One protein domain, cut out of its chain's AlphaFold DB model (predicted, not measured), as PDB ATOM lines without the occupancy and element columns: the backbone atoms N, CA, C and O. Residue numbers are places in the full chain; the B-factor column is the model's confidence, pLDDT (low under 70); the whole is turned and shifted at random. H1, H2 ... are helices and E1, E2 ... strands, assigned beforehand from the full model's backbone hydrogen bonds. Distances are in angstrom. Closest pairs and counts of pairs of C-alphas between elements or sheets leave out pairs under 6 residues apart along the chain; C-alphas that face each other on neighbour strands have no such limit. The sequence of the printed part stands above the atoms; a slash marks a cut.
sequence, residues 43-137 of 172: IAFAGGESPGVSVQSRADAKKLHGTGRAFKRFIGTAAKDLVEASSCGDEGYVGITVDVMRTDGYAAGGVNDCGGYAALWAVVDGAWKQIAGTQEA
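Overview. This is residues 43 to 137 of the 172 residues of an uncharacterized protein of Actinobacteria bacterium (UniProt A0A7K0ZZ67). A strongly twisted sheet of five antiparallel strands curls round one long helix, H2, which packs on one face of the sheet, while the short helix H1 sits next to H2 and only grazes the sheet. A loop before E1, around residues 46 to 51, folds back on itself. The printed part has 95 residues, with two named helices and five named strands in the order E1, H1, H2, E2, E3, E4, E5; the sheet runs E1, E2, E3, E4, E5, and the class is mixed, helices and strands. The whole is compact, with a radius of gyration of the C-alphas of 12.6 A and spans of 37 by 28 by 26 A.

Arrangement. E1, residues 53 to 55, is an edge strand, antiparallel to E2, residues 95 to 102, with N 53 and O 98 2.9 A apart, within hydrogen-bond range. E2 bends by 61 degrees at residue 99, and residues 43 to 44 pair with its residues 100 to 101, antiparallel. E2 begins a meander, each strand the antiparallel neighbour of the one before, with E3, residues 106 to 112, E4, residues 116 to 124, and E5, residues 127 to 134, the other edge strand. In the hairpin of E2 and E3, N 97 and O 110 are 2.8 A apart; in that of E3 and E4, N 119 and O 109 are 2.8 A apart; in that of E4 and E5, N 118 and O 134 are 2.8 A apart. E1 and E5 are apart. H2, residues 69 to 85, is on the sheet, two layers with the helix on one face; its closest C-alphas to E2 are those of Ala 79 and Gly 95, 5.2 A, and to E5 those of Phe 74 and Trp 128, 6.6 A. H1, residues 60 to 63, touches H2, which meets it with residues 72 to 76 alone; the closest C-alphas are those of Ala 61 and Lys 72, 5.1 A. In H2 every O i to N i+4 pair is within hydrogen-bond range; H1 is too short for such a pair.

Along the chain. E1 begins at C-alpha 53 (369.871, 270.773, 301.639). H2 is 24.1 A long and begins at C-alpha 69 (362.831, 256.990, 305.189). E2 is 20.9 A long, E3 19.6 A, E4 23.6 A and E5 21.4 A, ending at C-alpha 134 (354.159, 280.438, 296.514).

Size, cuts and confidence. The two C-alphas farthest apart are those of Glu 91 and Asp 125, 37.9 A. The printed part has no cut. The link from H2 to E2 is short, and the other links are tight. The mean pLDDT of the printed part is 95.2, and no printed residue is under 70.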
ATOM      1  N   ILE A  43     363.728 269.845 312.602       97.19
ATOM      2  CA  ILE A  43     365.040 269.630 312.001       97.19
ATOM      3  C   ILE A  43     365.264 270.767 311.012       97.19
ATOM      4  O   ILE A  43     364.681 270.771 309.930       97.19
ATOM      5  N   ALA A  44     366.107 271.723 311.389       97.12
ATOM      6  CA  ALA A  44     366.528 272.809 310.514       97.12
ATOM      7  C   ALA A  44     367.749 272.383 309.684       97.12
ATOM      8  O   ALA A  44     368.745 271.894 310.219       97.12
ATOM      9  N   PHE A  45     367.659 272.566 308.370       96.38
ATOM     10  CA  PHE A  45     368.744 272.379 307.404       96.38
ATOM     11  C   PHE A  45     369.295 273.720 306.911       96.38
ATOM     12  O   PHE A  45     370.486 273.837 306.610       96.38
ATOM     13  N   ALA A  46     368.414 274.714 306.814       91.94
ATOM     14  CA  ALA A  46     368.759 276.099 306.551       91.94
ATOM     15  C   ALA A  46     369.069 276.842 307.860       91.94
ATOM     16  O   ALA A  46     368.578 276.482 308.933       91.94
ATOM     17  N   GLY A  47     369.895 277.884 307.764       85.38
ATOM     18  CA  GLY A  47     370.303 278.716 308.895       85.38
ATOM     19  C   GLY A  47     371.774 279.120 308.823       85.38
ATOM     20  O   GLY A  47     372.601 278.427 308.228       85.38
ATOM     21  N   GLY A  48     372.111 280.262 309.431       83.00
ATOM     22  CA  GLY A  48     373.442 280.856 309.288       83.00
ATOM     23  C   GLY A  48     373.743 281.155 307.817       83.00
ATOM     24  O   GLY A  48     373.029 281.929 307.190       83.00
ATOM     25  N   GLU A  49     374.777 280.512 307.271       81.38
ATOM     26  CA  GLU A  49     375.167 280.615 305.856       81.38
ATOM     27  C   GLU A  49     374.595 279.479 304.982       81.38
ATOM     28  O   GLU A  49     374.811 279.461 303.772       81.38
ATOM     29  N   SER A  50     373.880 278.510 305.573       85.62
ATOM     30  CA  SER A  50     373.320 277.366 304.846       85.62
ATOM     31  C   SER A  50     371.976 277.727 304.208       85.62
ATOM     32  O   SER A  50     371.038 278.065 304.940       85.62
ATOM     33  N   PRO A  51     371.825 277.574 302.879       88.00
ATOM     34  CA  PRO A  51     370.551 277.766 302.197       88.00
ATOM     35  C   PRO A  51     369.616 276.549 302.314       88.00
ATOM     36  O   PRO A  51     368.605 276.524 301.629       88.00
ATOM     37  N   GLY A  52     369.960 275.525 303.107       95.75
ATOM     38  CA  GLY A  52     369.237 274.250 303.168       95.75
ATOM     39  C   GLY A  52     369.971 273.108 302.455       95.75
ATOM     40  O   GLY A  52     371.127 273.232 302.045       95.75
ATOM     41  N   VAL A  53     369.313 271.952 302.325       97.75
ATOM     42  CA  VAL A  53     369.871 270.773 301.639       97.75
ATOM     43  C   VAL A  53     369.305 270.658 300.228       97.75
ATOM     44  O   VAL A  53     368.122 270.372 300.050       97.75
ATOM     45  N   SER A  54     370.177 270.793 299.228       97.31
ATOM     46  CA  SER A  54     369.858 270.570 297.815       97.31
ATOM     47  C   SER A  54     369.724 269.082 297.471       97.31
ATOM     48  O   SER A  54     370.586 268.255 297.799       97.31
ATOM     49  N   VAL A  55     368.650 268.751 296.760       98.25
ATOM     50  CA  VAL A  55     368.266 267.413 296.315       98.25
ATOM     51  C   VAL A  55     367.942 267.478 294.824       98.25
ATOM     52  O   VAL A  55     366.968 268.110 294.427       98.25
ATOM     53  N   GLN A  56     368.733 266.786 294.004       97.38
ATOM     54  CA  GLN A  56     368.496 266.648 292.556       97.38
ATOM     55  C   GLN A  56     368.208 265.191 292.172       97.38
ATOM     56  O   GLN A  56     367.749 264.882 291.077       97.38
ATOM     57  N   SER A  57     368.471 264.261 293.089       98.00
ATOM     58  CA  SER A  57     368.309 262.833 292.874       98.00
ATOM     59  C   SER A  57     367.853 262.111 294.142       98.00
ATOM     60  O   SER A  57     367.972 262.599 295.271       98.00
ATOM     61  N   ARG A  58     367.430 260.853 293.979       98.12
ATOM     62  CA  ARG A  58     367.152 259.955 295.114       98.12
ATOM     63  C   ARG A  58     368.370 259.733 296.014       98.12
ATOM     64  O   ARG A  58     368.201 259.457 297.200       98.12
ATOM     65  N   ALA A  59     369.584 259.814 295.468       98.25
ATOM     66  CA  ALA A  59     370.805 259.644 296.246       98.25
ATOM     67  C   ALA A  59     371.051 260.846 297.169       98.25
ATOM     68  O   ALA A  59     371.430 260.647 298.325       98.25
ATOM     69  N   ASP A  60     370.761 262.062 296.700       98.31
ATOM     70  CA  ASP A  60     370.941 263.293 297.476       98.31
ATOM     71  C   ASP A  60     370.058 263.343 298.716       98.31
ATOM     72  O   ASP A  60     370.496 263.827 299.754       98.31
ATOM     73  N   ALA A  61     368.863 262.746 298.671       98.31
ATOM     74  CA  ALA A  61     367.969 262.688 299.826       98.31
ATOM     75  C   ALA A  61     368.597 261.996 301.059       98.31
ATOM     76  O   ALA A  61     368.110 262.143 302.180       98.31
ATOM     77  N   LYS A  62     369.710 261.260 300.898       97.94
ATOM     78  CA  LYS A  62     370.484 260.724 302.030       97.94
ATOM     79  C   LYS A  62     371.066 261.829 302.923       97.94
ATOM     80  O   LYS A  62     371.141 261.590 304.128       97.94
ATOM     81  N   LYS A  63     371.372 263.006 302.356       97.88
ATOM     82  CA  LYS A  63     371.890 264.214 303.033       97.88
ATOM     83  C   LYS A  63     370.905 264.807 304.049       97.88
ATOM     84  O   LYS A  63     371.313 265.548 304.934       97.88
ATOM     85  N   LEU A  64     369.618 264.452 303.976       97.62
ATOM     86  CA  LEU A  64     368.582 264.882 304.925       97.62
ATOM     87  C   LEU A  64     368.691 264.101 306.243       97.62
ATOM     88  O   LEU A  64     367.847 263.262 306.574       97.62
ATOM     89  N   HIS A  65     369.792 264.276 306.966       97.06
ATOM     90  CA  HIS A  65     370.049 263.592 308.233       97.06
ATOM     91  C   HIS A  65     368.934 263.863 309.259       97.06
ATOM     92  O   HIS A  65     368.267 264.889 309.216       97.06
ATOM     93  N   GLY A  66     368.663 262.894 310.138       95.12
ATOM     94  CA  GLY A  66     367.590 262.995 311.137       95.12
ATOM     95  C   GLY A  66     366.161 262.762 310.619       95.12
ATOM     96  O   GLY A  66     365.272 262.537 311.435       95.12
ATOM     97  N   THR A  67     365.931 262.740 309.301       96.38
ATOM     98  CA  THR A  67     364.589 262.521 308.722       96.38
ATOM     99  C   THR A  67     364.247 261.043 308.498       96.38
ATOM    100  O   THR A  67     365.120 260.181 308.329       96.38
ATOM    101  N   GLY A  68     362.945 260.748 308.437       95.88
ATOM    102  CA  GLY A  68     362.416 259.412 308.171       95.88
ATOM    103  C   GLY A  68     362.596 258.941 306.720       95.88
ATOM    104  O   GLY A  68     362.597 259.723 305.768       95.88
ATOM    105  N   ARG A  69     362.668 257.614 306.523       97.88
ATOM    106  CA  ARG A  69     362.831 256.990 305.189       97.88
ATOM    107  C   ARG A  69     361.725 257.365 304.196       97.88
ATOM    108  O   ARG A  69     361.988 257.430 302.998       97.88
ATOM    109  N   ALA A  70     360.499 257.571 304.679       97.94
ATOM    110  CA  ALA A  70     359.363 257.940 303.837       97.94
ATOM    111  C   ALA A  70     359.557 259.321 303.198       97.94
ATOM    112  O   ALA A  70     359.412 259.438 301.984       97.94
ATOM    113  N   PHE A  71     359.975 260.316 303.988       98.50
ATOM    114  CA  PHE A  71     360.247 261.666 303.496       98.50
ATOM    115  C   PHE A  71     361.405 261.676 302.492       98.50
ATOM    116  O   PHE A  71     361.242 262.166 301.379       98.50
ATOM    117  N   LYS A  72     362.533 261.021 302.813       98.75
ATOM    118  CA  LYS A  72     363.679 260.901 301.884       98.75
ATOM    119  C   LYS A  72     363.284 260.298 300.537       98.75
ATOM    120  O   LYS A  72     363.712 260.774 299.490       98.75
ATOM    121  N   ARG A  73     362.467 259.239 300.555       98.62
ATOM    122  CA  ARG A  73     361.980 258.592 299.328       98.62
ATOM    123  C   ARG A  73     361.070 259.518 298.525       98.62
ATOM    124  O   ARG A  73     361.207 259.555 297.305       98.62
ATOM    125  N   PHE A  74     360.156 260.216 299.201       98.75
ATOM    126  CA  PHE A  74     359.248 261.178 298.584       98.75
ATOM    127  C   PHE A  74     360.030 262.303 297.904       98.75
ATOM    128  O   PHE A  74     359.977 262.422 296.683       98.75
ATOM    129  N   ILE A  75     360.838 263.045 298.662       98.69
ATOM    130  CA  ILE A  75     361.514 264.242 298.154       98.69
ATOM    131  C   ILE A  75     362.587 263.904 297.116       98.69
ATOM    132  O   ILE A  75     362.708 264.583 296.105       98.69
ATOM    133  N   GLY A  76     363.307 262.792 297.300       98.69
ATOM    134  CA  GLY A  76     364.280 262.319 296.320       98.69
ATOM    135  C   GLY A  76     363.641 261.834 295.018       98.69
ATOM    136  O   GLY A  76     364.292 261.872 293.979       98.69
ATOM    137  N   THR A  77     362.391 261.360 295.057       98.69
ATOM    138  CA  THR A  77     361.631 261.022 293.843       98.69
ATOM    139  C   THR A  77     361.117 262.284 293.170       98.69
ATOM    140  O   THR A  77     361.400 262.461 291.997       98.69
ATOM    141  N   ALA A  78     360.486 263.194 293.918       98.50
ATOM    142  CA  ALA A  78     360.006 264.465 293.382       98.50
ATOM    143  C   ALA A  78     361.130 265.279 292.715       98.50
ATOM    144  O   ALA A  78     360.962 265.753 291.599       98.50
ATOM    145  N   ALA A  79     362.301 265.370 293.352       98.31
ATOM    146  CA  ALA A  79     363.466 266.044 292.784       98.31
ATOM    147  C   ALA A  79     363.971 265.371 291.504       98.31
ATOM    148  O   ALA A  79     364.284 266.046 290.530       98.31
ATOM    149  N   LYS A  80     364.039 264.036 291.503       98.00
ATOM    150  CA  LYS A  80     364.462 263.275 290.329       98.00
ATOM    151  C   LYS A  80     363.501 263.510 289.156       98.00
ATOM    152  O   LYS A  80     363.951 263.780 288.050       98.00
ATOM    153  N   ASP A  81     362.202 263.408 289.416       97.69
ATOM    154  CA  ASP A  81     361.164 263.562 288.399       97.69
ATOM    155  C   ASP A  81     361.148 265.005 287.853       97.69
ATOM    156  O   ASP A  81     360.994 265.197 286.652       97.69
ATOM    157  N   LEU A  82     361.393 266.010 288.708       96.69
ATOM    158  CA  LEU A  82     361.571 267.408 288.302       96.69
ATOM    159  C   LEU A  82     362.757 267.580 287.347       96.69
ATOM    160  O   LEU A  82     362.604 268.162 286.281       96.69
ATOM    161  N   VAL A  83     363.927 267.044 287.707       95.69
ATOM    162  CA  VAL A  83     365.138 267.128 286.875       95.69
ATOM    163  C   VAL A  83     364.945 266.426 285.530       95.69
ATOM    164  O   VAL A  83     365.350 266.960 284.506       95.69
ATOM    165  N   GLU A  84     364.311 265.249 285.507       95.38
ATOM    166  CA  GLU A  84     364.044 264.515 284.260       95.38
ATOM    167  C   GLU A  84     363.008 265.207 283.361       95.38
ATOM    168  O   GLU A  84     363.060 265.046 282.142       95.38
ATOM    169  N   ALA A  85     362.059 265.946 283.944       95.12
ATOM    170  CA  ALA A  85     361.026 266.670 283.204       95.12
ATOM    171  C   ALA A  85     361.459 268.073 282.753       95.12
ATOM    172  O   ALA A  85     360.807 268.664 281.889       95.12
ATOM    173  N   SER A  86     362.524 268.610 283.346       93.88
ATOM    174  CA  SER A  86     362.984 269.967 283.094       93.88
ATOM    175  C   SER A  86     363.506 270.153 281.672       93.88
ATOM    176  O   SER A  86     364.181 269.295 281.102       93.88
ATOM    177  N   SER A  87     363.211 271.322 281.107       91.00
ATOM    178  CA  SER A  87     363.802 271.821 279.860       91.00
ATOM    179  C   SER A  87     364.810 272.943 280.100       91.00
ATOM    180  O   SER A  87     365.312 273.547 279.149       91.00
ATOM    181  N   CYS A  88     365.113 273.224 281.366       84.31
ATOM    182  CA  CYS A  88     366.168 274.138 281.746       84.31
ATOM    183  C   CYS A  88     367.484 273.521 281.324       84.31
ATOM    184  O   CYS A  88     367.864 272.460 281.814       84.31
ATOM    185  N   GLY A  89     368.150 274.166 280.369       77.31
ATOM    186  CA  GLY A  89     369.489 273.760 279.970       77.31
ATOM    187  C   GLY A  89     370.467 273.790 281.148       77.31
ATOM    188  O   GLY A  89     370.125 274.154 282.274       77.31
ATOM    189  N   ASP A  90     371.726 273.480 280.867       77.50
ATOM    190  CA  ASP A  90     372.760 273.257 281.888       77.50
ATOM    191  C   ASP A  90     373.128 274.502 282.731       77.50
ATOM    192  O   ASP A  90     373.948 274.418 283.646       77.50
ATOM    193  N   GLU A  91     372.547 275.667 282.440       73.56
ATOM    194  CA  GLU A  91     372.897 276.950 283.061       73.56
ATOM    195  C   GLU A  91     372.130 277.252 284.367       73.56
ATOM    196  O   GLU A  91     372.388 278.272 285.006       73.56
ATOM    197  N   GLY A  92     371.214 276.376 284.804       78.88
ATOM    198  CA  GLY A  92     370.419 276.562 286.026       78.88
ATOM    199  C   GLY A  92     370.424 275.354 286.968       78.88
ATOM    200  O   GLY A  92     370.415 274.206 286.535       78.88
ATOM    201  N   TYR A  93     370.386 275.602 288.283       86.19
ATOM    202  CA  TYR A  93     370.109 274.536 289.254       86.19
ATOM    203  C   TYR A  93     368.670 274.049 289.066       86.19
ATOM    204  O   TYR A  93     367.740 274.814 289.288       86.19
ATOM    205  N   VAL A  94     368.467 272.784 288.715       95.50
ATOM    206  CA  VAL A  94     367.142 272.152 288.763       95.50
ATOM    207  C   VAL A  94     367.113 271.192 289.937       95.50
ATOM    208  O   VAL A  94     368.002 270.346 290.069       95.50
ATOM    209  N   GLY A  95     366.120 271.325 290.810       96.69
ATOM    210  CA  GLY A  95     365.997 270.462 291.975       96.69
ATOM    211  C   GLY A  95     365.140 271.049 293.082       96.69
ATOM    212  O   GLY A  95     364.446 272.049 292.920       96.69
ATOM    213  N   ILE A  96     365.210 270.402 294.237       98.44
ATOM    214  CA  ILE A  96     364.487 270.793 295.444       98.44
ATOM    215  C   ILE A  96     365.505 271.149 296.520       98.44
ATOM    216  O   ILE A  96     366.506 270.455 296.674       98.44
ATOM    217  N   THR A  97     365.256 272.206 297.274       98.12
ATOM    218  CA  THR A  97     365.982 272.516 298.505       98.12
ATOM    219  C   THR A  97     365.045 272.269 299.679       98.12
ATOM    220  O   THR A  97     363.880 272.653 299.623       98.12
ATOM    221  N   VAL A  98     365.523 271.585 300.717       98.50
ATOM    222  CA  VAL A  98     364.773 271.392 301.965       98.50
ATOM    223  C   VAL A  98     365.401 272.257 303.044       98.50
ATOM    224  O   VAL A  98     366.582 272.083 303.352       98.50
ATOM    225  N   ASP A  99     364.593 273.127 303.641       98.25
ATOM    226  CA  ASP A  99     365.051 274.114 304.618       98.25
ATOM    227  C   ASP A  99     364.771 273.633 306.036       98.25
ATOM    228  O   ASP A  99     365.613 273.762 306.925       98.25
ATOM    229  N   VAL A 100     363.605 273.020 306.241       98.25
ATOM    230  CA  VAL A 100     363.149 272.551 307.551       98.25
ATOM    231  C   VAL A 100     362.206 271.354 307.420       98.25
ATOM    232  O   VAL A 100     361.492 271.209 306.427       98.25
ATOM    233  N   MET A 101     362.202 270.473 308.423       98.25
ATOM    234  CA  MET A 101     361.269 269.348 308.533       98.25
ATOM    235  C   MET A 101     360.907 269.073 309.993       98.25
ATOM    236  O   MET A 101     361.796 268.977 310.834       98.25
ATOM    237  N   ARG A 102     359.619 268.884 310.287       97.75
ATOM    238  CA  ARG A 102     359.140 268.338 311.559       97.75
ATOM    239  C   ARG A 102     358.814 266.863 311.445       97.75
ATOM    240  O   ARG A 102     358.181 266.418 310.483       97.75
ATOM    241  N   THR A 103     359.215 266.093 312.453       96.50
ATOM    242  CA  THR A 103     359.072 264.628 312.460       96.50
ATOM    243  C   THR A 103     357.629 264.124 312.480       96.50
ATOM    244  O   THR A 103     357.409 262.959 312.149       96.50
ATOM    245  N   ASP A 104     356.667 264.979 312.817       95.94
ATOM    246  CA  ASP A 104     355.223 264.713 312.788       95.94
ATOM    247  C   ASP A 104     354.593 264.859 311.392       95.94
ATOM    248  O   ASP A 104     353.438 264.483 311.203       95.94
ATOM    249  N   GLY A 105     355.362 265.285 310.385       97.75
ATOM    250  CA  GLY A 105     354.944 265.189 308.990       97.75
ATOM    251  C   GLY A 105     354.775 266.514 308.263       97.75
ATOM    252  O   GLY A 105     353.974 266.558 307.338       97.75
ATOM    253  N   TYR A 106     355.547 267.544 308.614       98.69
ATOM    254  CA  TYR A 106     355.594 268.818 307.889       98.69
ATOM    255  C   TYR A 106     357.009 269.131 307.403       98.69
ATOM    256  O   TYR A 106     357.987 268.757 308.045       98.69
ATOM    257  N   ALA A 107     357.142 269.805 306.265       98.75
ATOM    258  CA  ALA A 107     358.421 270.302 305.769       98.75
ATOM    259  C   ALA A 107     358.227 271.537 304.884       98.75
ATOM    260  O   ALA A 107     357.189 271.676 304.234       98.75
ATOM    261  N   ALA A 108     359.249 272.386 304.817       98.62
ATOM    262  CA  ALA A 108     359.287 273.549 303.936       98.62
ATOM    263  C   ALA A 108     360.634 273.657 303.216       98.62
ATOM    264  O   ALA A 108     361.648 273.100 303.655       98.62
ATOM    265  N   GLY A 109     360.621 274.342 302.078       98.25
ATOM    266  CA  GLY A 109     361.797 274.516 301.241       98.25
ATOM    267  C   GLY A 109     361.476 275.194 299.918       98.25
ATOM    268  O   GLY A 109     360.455 275.865 299.782       98.25
ATOM    269  N   GLY A 110     362.329 274.977 298.923       97.81
ATOM    270  CA  GLY A 110     362.186 275.540 297.582       97.81
ATOM    271  C   GLY A 110     362.167 274.472 296.496       97.81
ATOM    272  O   GLY A 110     362.815 273.434 296.612       97.81
ATOM    273  N   VAL A 111     361.454 274.744 295.412       98.06
ATOM    274  CA  VAL A 111     361.515 273.977 294.161       98.06
ATOM    275  C   VAL A 111     362.058 274.905 293.085       98.06
ATOM    276  O   VAL A 111     361.572 276.027 292.975       98.06
ATOM    277  N   ASN A 112     363.052 274.462 292.314       96.12
ATOM    278  CA  ASN A 112     363.677 275.266 291.265       96.12
ATOM    279  C   ASN A 112     363.704 274.528 289.922       96.12
ATOM    280  O   ASN A 112     364.206 273.407 289.840       96.12
ATOM    281  N   ASP A 113     363.189 275.194 288.890       93.25
ATOM    282  CA  ASP A 113     363.124 274.765 287.491       93.25
ATOM    283  C   ASP A 113     362.984 276.009 286.577       93.25
ATOM    284  O   ASP A 113     361.880 276.464 286.289       93.25
ATOM    285  N   CYS A 114     364.109 276.633 286.181       88.81
ATOM    286  CA  CYS A 114     364.163 277.906 285.412       88.81
ATOM    287  C   CYS A 114     363.505 279.105 286.115       88.81
ATOM    288  O   CYS A 114     363.081 280.079 285.491       88.81
ATOM    289  N   GLY A 115     363.412 279.025 287.432       88.38
ATOM    290  CA  GLY A 115     362.526 279.827 288.252       88.38
ATOM    291  C   GLY A 115     362.079 278.946 289.404       88.38
ATOM    292  O   GLY A 115     362.038 277.723 289.279       88.38
ATOM    293  N   GLY A 116     361.804 279.542 290.551       93.56
ATOM    294  CA  GLY A 116     361.543 278.756 291.742       93.56
ATOM    295  C   GLY A 116     360.465 279.355 292.603       93.56
ATOM    296  O   GLY A 116     360.220 280.560 292.554       93.56
ATOM    297  N   TYR A 117     359.856 278.480 293.389       97.19
ATOM    298  CA  TYR A 117     358.817 278.809 294.346       97.19
ATOM    299  C   TYR A 117     359.137 278.167 295.696       97.19
ATOM    300  O   TYR A 117     359.757 277.102 295.768       97.19
ATOM    301  N   ALA A 118     358.687 278.808 296.770       98.00
ATOM    302  CA  ALA A 118     358.690 278.216 298.097       98.00
ATOM    303  C   ALA A 118     357.577 277.169 298.175       98.00
ATOM    304  O   ALA A 118     356.445 277.426 297.764       98.00
ATOM    305  N   ALA A 119     357.879 275.993 298.706       98.56
ATOM    306  CA  ALA A 119     356.975 274.859 298.779       98.56
ATOM    307  C   ALA A 119     356.744 274.419 300.227       98.56
ATOM    308  O   ALA A 119     357.662 274.415 301.048       98.56
ATOM    309  N   LEU A 120     355.511 273.993 300.505       98.69
ATOM    310  CA  LEU A 120     355.150 273.303 301.739       98.69
ATOM    311  C   LEU A 120     354.739 271.876 301.424       98.69
ATOM    312  O   LEU A 120     353.919 271.625 300.533       98.69
ATOM    313  N   TRP A 121     355.264 270.948 302.213       98.81
ATOM    314  CA  TRP A 121     354.906 269.542 302.160       98.81
ATOM    315  C   TRP A 121     354.341 269.095 303.499       98.81
ATOM    316  O   TRP A 121     354.829 269.489 304.556       98.81
ATOM    317  N   ALA A 122     353.335 268.230 303.440       98.69
ATOM    318  CA  ALA A 122     352.754 267.619 304.621       98.69
ATOM    319  C   ALA A 122     352.380 266.157 304.367       98.69
ATOM    320  O   ALA A 122     352.195 265.731 303.222       98.69
ATOM    321  N   VAL A 123     352.240 265.388 305.441       98.56
ATOM    322  CA  VAL A 123     351.616 264.067 305.403       98.56
ATOM    323  C   VAL A 123     350.100 264.244 305.370       98.56
ATOM    324  O   VAL A 123     349.488 264.683 306.334       98.56
ATOM    325  N   VAL A 124     349.481 263.861 304.258       97.75
ATOM    326  CA  VAL A 124     348.030 263.905 304.053       97.75
ATOM    327  C   VAL A 124     347.566 262.504 303.676       97.75
ATOM    328  O   VAL A 124     348.084 261.912 302.727       97.75
ATOM    329  N   ASP A 125     346.607 261.962 304.422       96.25
ATOM    330  CA  ASP A 125     346.124 260.579 304.273       96.25
ATOM    331  C   ASP A 125     347.258 259.536 304.372       96.25
ATOM    332  O   ASP A 125     347.303 258.553 303.634       96.25
ATOM    333  N   GLY A 126     348.232 259.777 305.258       96.44
ATOM    334  CA  GLY A 126     349.368 258.874 305.484       96.44
ATOM    335  C   GLY A 126     350.474 258.930 304.421       96.44
ATOM    336  O   GLY A 126     351.424 258.149 304.491       96.44
ATOM    337  N   ALA A 127     350.396 259.852 303.457       97.94
ATOM    338  CA  ALA A 127     351.413 260.035 302.425       97.94
ATOM    339  C   ALA A 127     351.896 261.486 302.352       97.94
ATOM    340  O   ALA A 127     351.113 262.421 302.470       97.94
ATOM    341  N   TRP A 128     353.192 261.673 302.102       98.56
ATOM    342  CA  TRP A 128     353.745 262.996 301.825       98.56
ATOM    343  C   TRP A 128     353.186 263.553 300.516       98.56
ATOM    344  O   TRP A 128     353.195 262.869 299.491       98.56
ATOM    345  N   LYS A 129     352.720 264.801 300.564       98.69
ATOM    346  CA  LYS A 129     352.225 265.570 299.420       98.69
ATOM    347  C   LYS A 129     352.737 267.001 299.526       98.69
ATOM    348  O   LYS A 129     352.947 267.508 300.625       98.69
ATOM    349  N   GLN A 130     352.901 267.662 298.388       98.62
ATOM    350  CA  GLN A 130     353.002 269.118 298.370       98.62
ATOM    351  C   GLN A 130     351.605 269.697 298.586       98.62
ATOM    352  O   GLN A 130     350.678 269.346 297.858       98.62
ATOM    353  N   ILE A 131     351.457 270.543 299.601       98.56
ATOM    354  CA  ILE A 131     350.176 271.154 299.977       98.56
ATOM    355  C   ILE A 131     350.084 272.623 299.556       98.56
ATOM    356  O   ILE A 131     348.981 273.144 299.412       98.56
ATOM    357  N   ALA A 132     351.224 273.282 299.325       98.19
ATOM    358  CA  ALA A 132     351.276 274.663 298.861       98.19
ATOM    359  C   ALA A 132     352.537 274.942 298.034       98.19
ATOM    360  O   ALA A 132     353.563 274.279 298.201       98.19
ATOM    361  N   GLY A 133     352.453 275.960 297.179       97.50
ATOM    362  CA  GLY A 133     353.583 276.613 296.525       97.50
ATOM    363  C   GLY A 133     353.308 278.114 296.400       97.50
ATOM    364  O   GLY A 133     352.162 278.488 296.146       97.50
ATOM    365  N   THR A 134     354.306 278.973 296.613       96.44
ATOM    366  CA  THR A 134     354.159 280.438 296.514       96.44
ATOM    367  C   THR A 134     355.458 281.119 296.080       96.44
ATOM    368  O   THR A 134     356.547 280.597 296.311       96.44
ATOM    369  N   GLN A 135     355.339 282.304 295.477       94.69
ATOM    370  CA  GLN A 135     356.472 283.209 295.236       94.69
ATOM    371  C   GLN A 135     356.686 284.206 296.380       94.69
ATOM    372  O   GLN A 135     357.750 284.810 296.468       94.69
ATOM    373  N   GLU A 136     355.662 284.424 297.206       89.81
ATOM    374  CA  GLU A 136     355.613 285.518 298.173       89.81
ATOM    375  C   GLU A 136     355.299 284.961 299.566       89.81
ATOM    376  O   GLU A 136     356.163 284.384 300.219       89.81
ATOM    377  N   ALA A 137     354.051 285.105 300.015       93.81
ATOM    378  CA  ALA A 137     353.587 284.683 301.323       93.81
ATOM    379  C   ALA A 137     352.692 283.440 301.229       93.81
ATOM    380  O   ALA A 137     352.098 283.132 300.189       93.81
TER     381      ALA A 137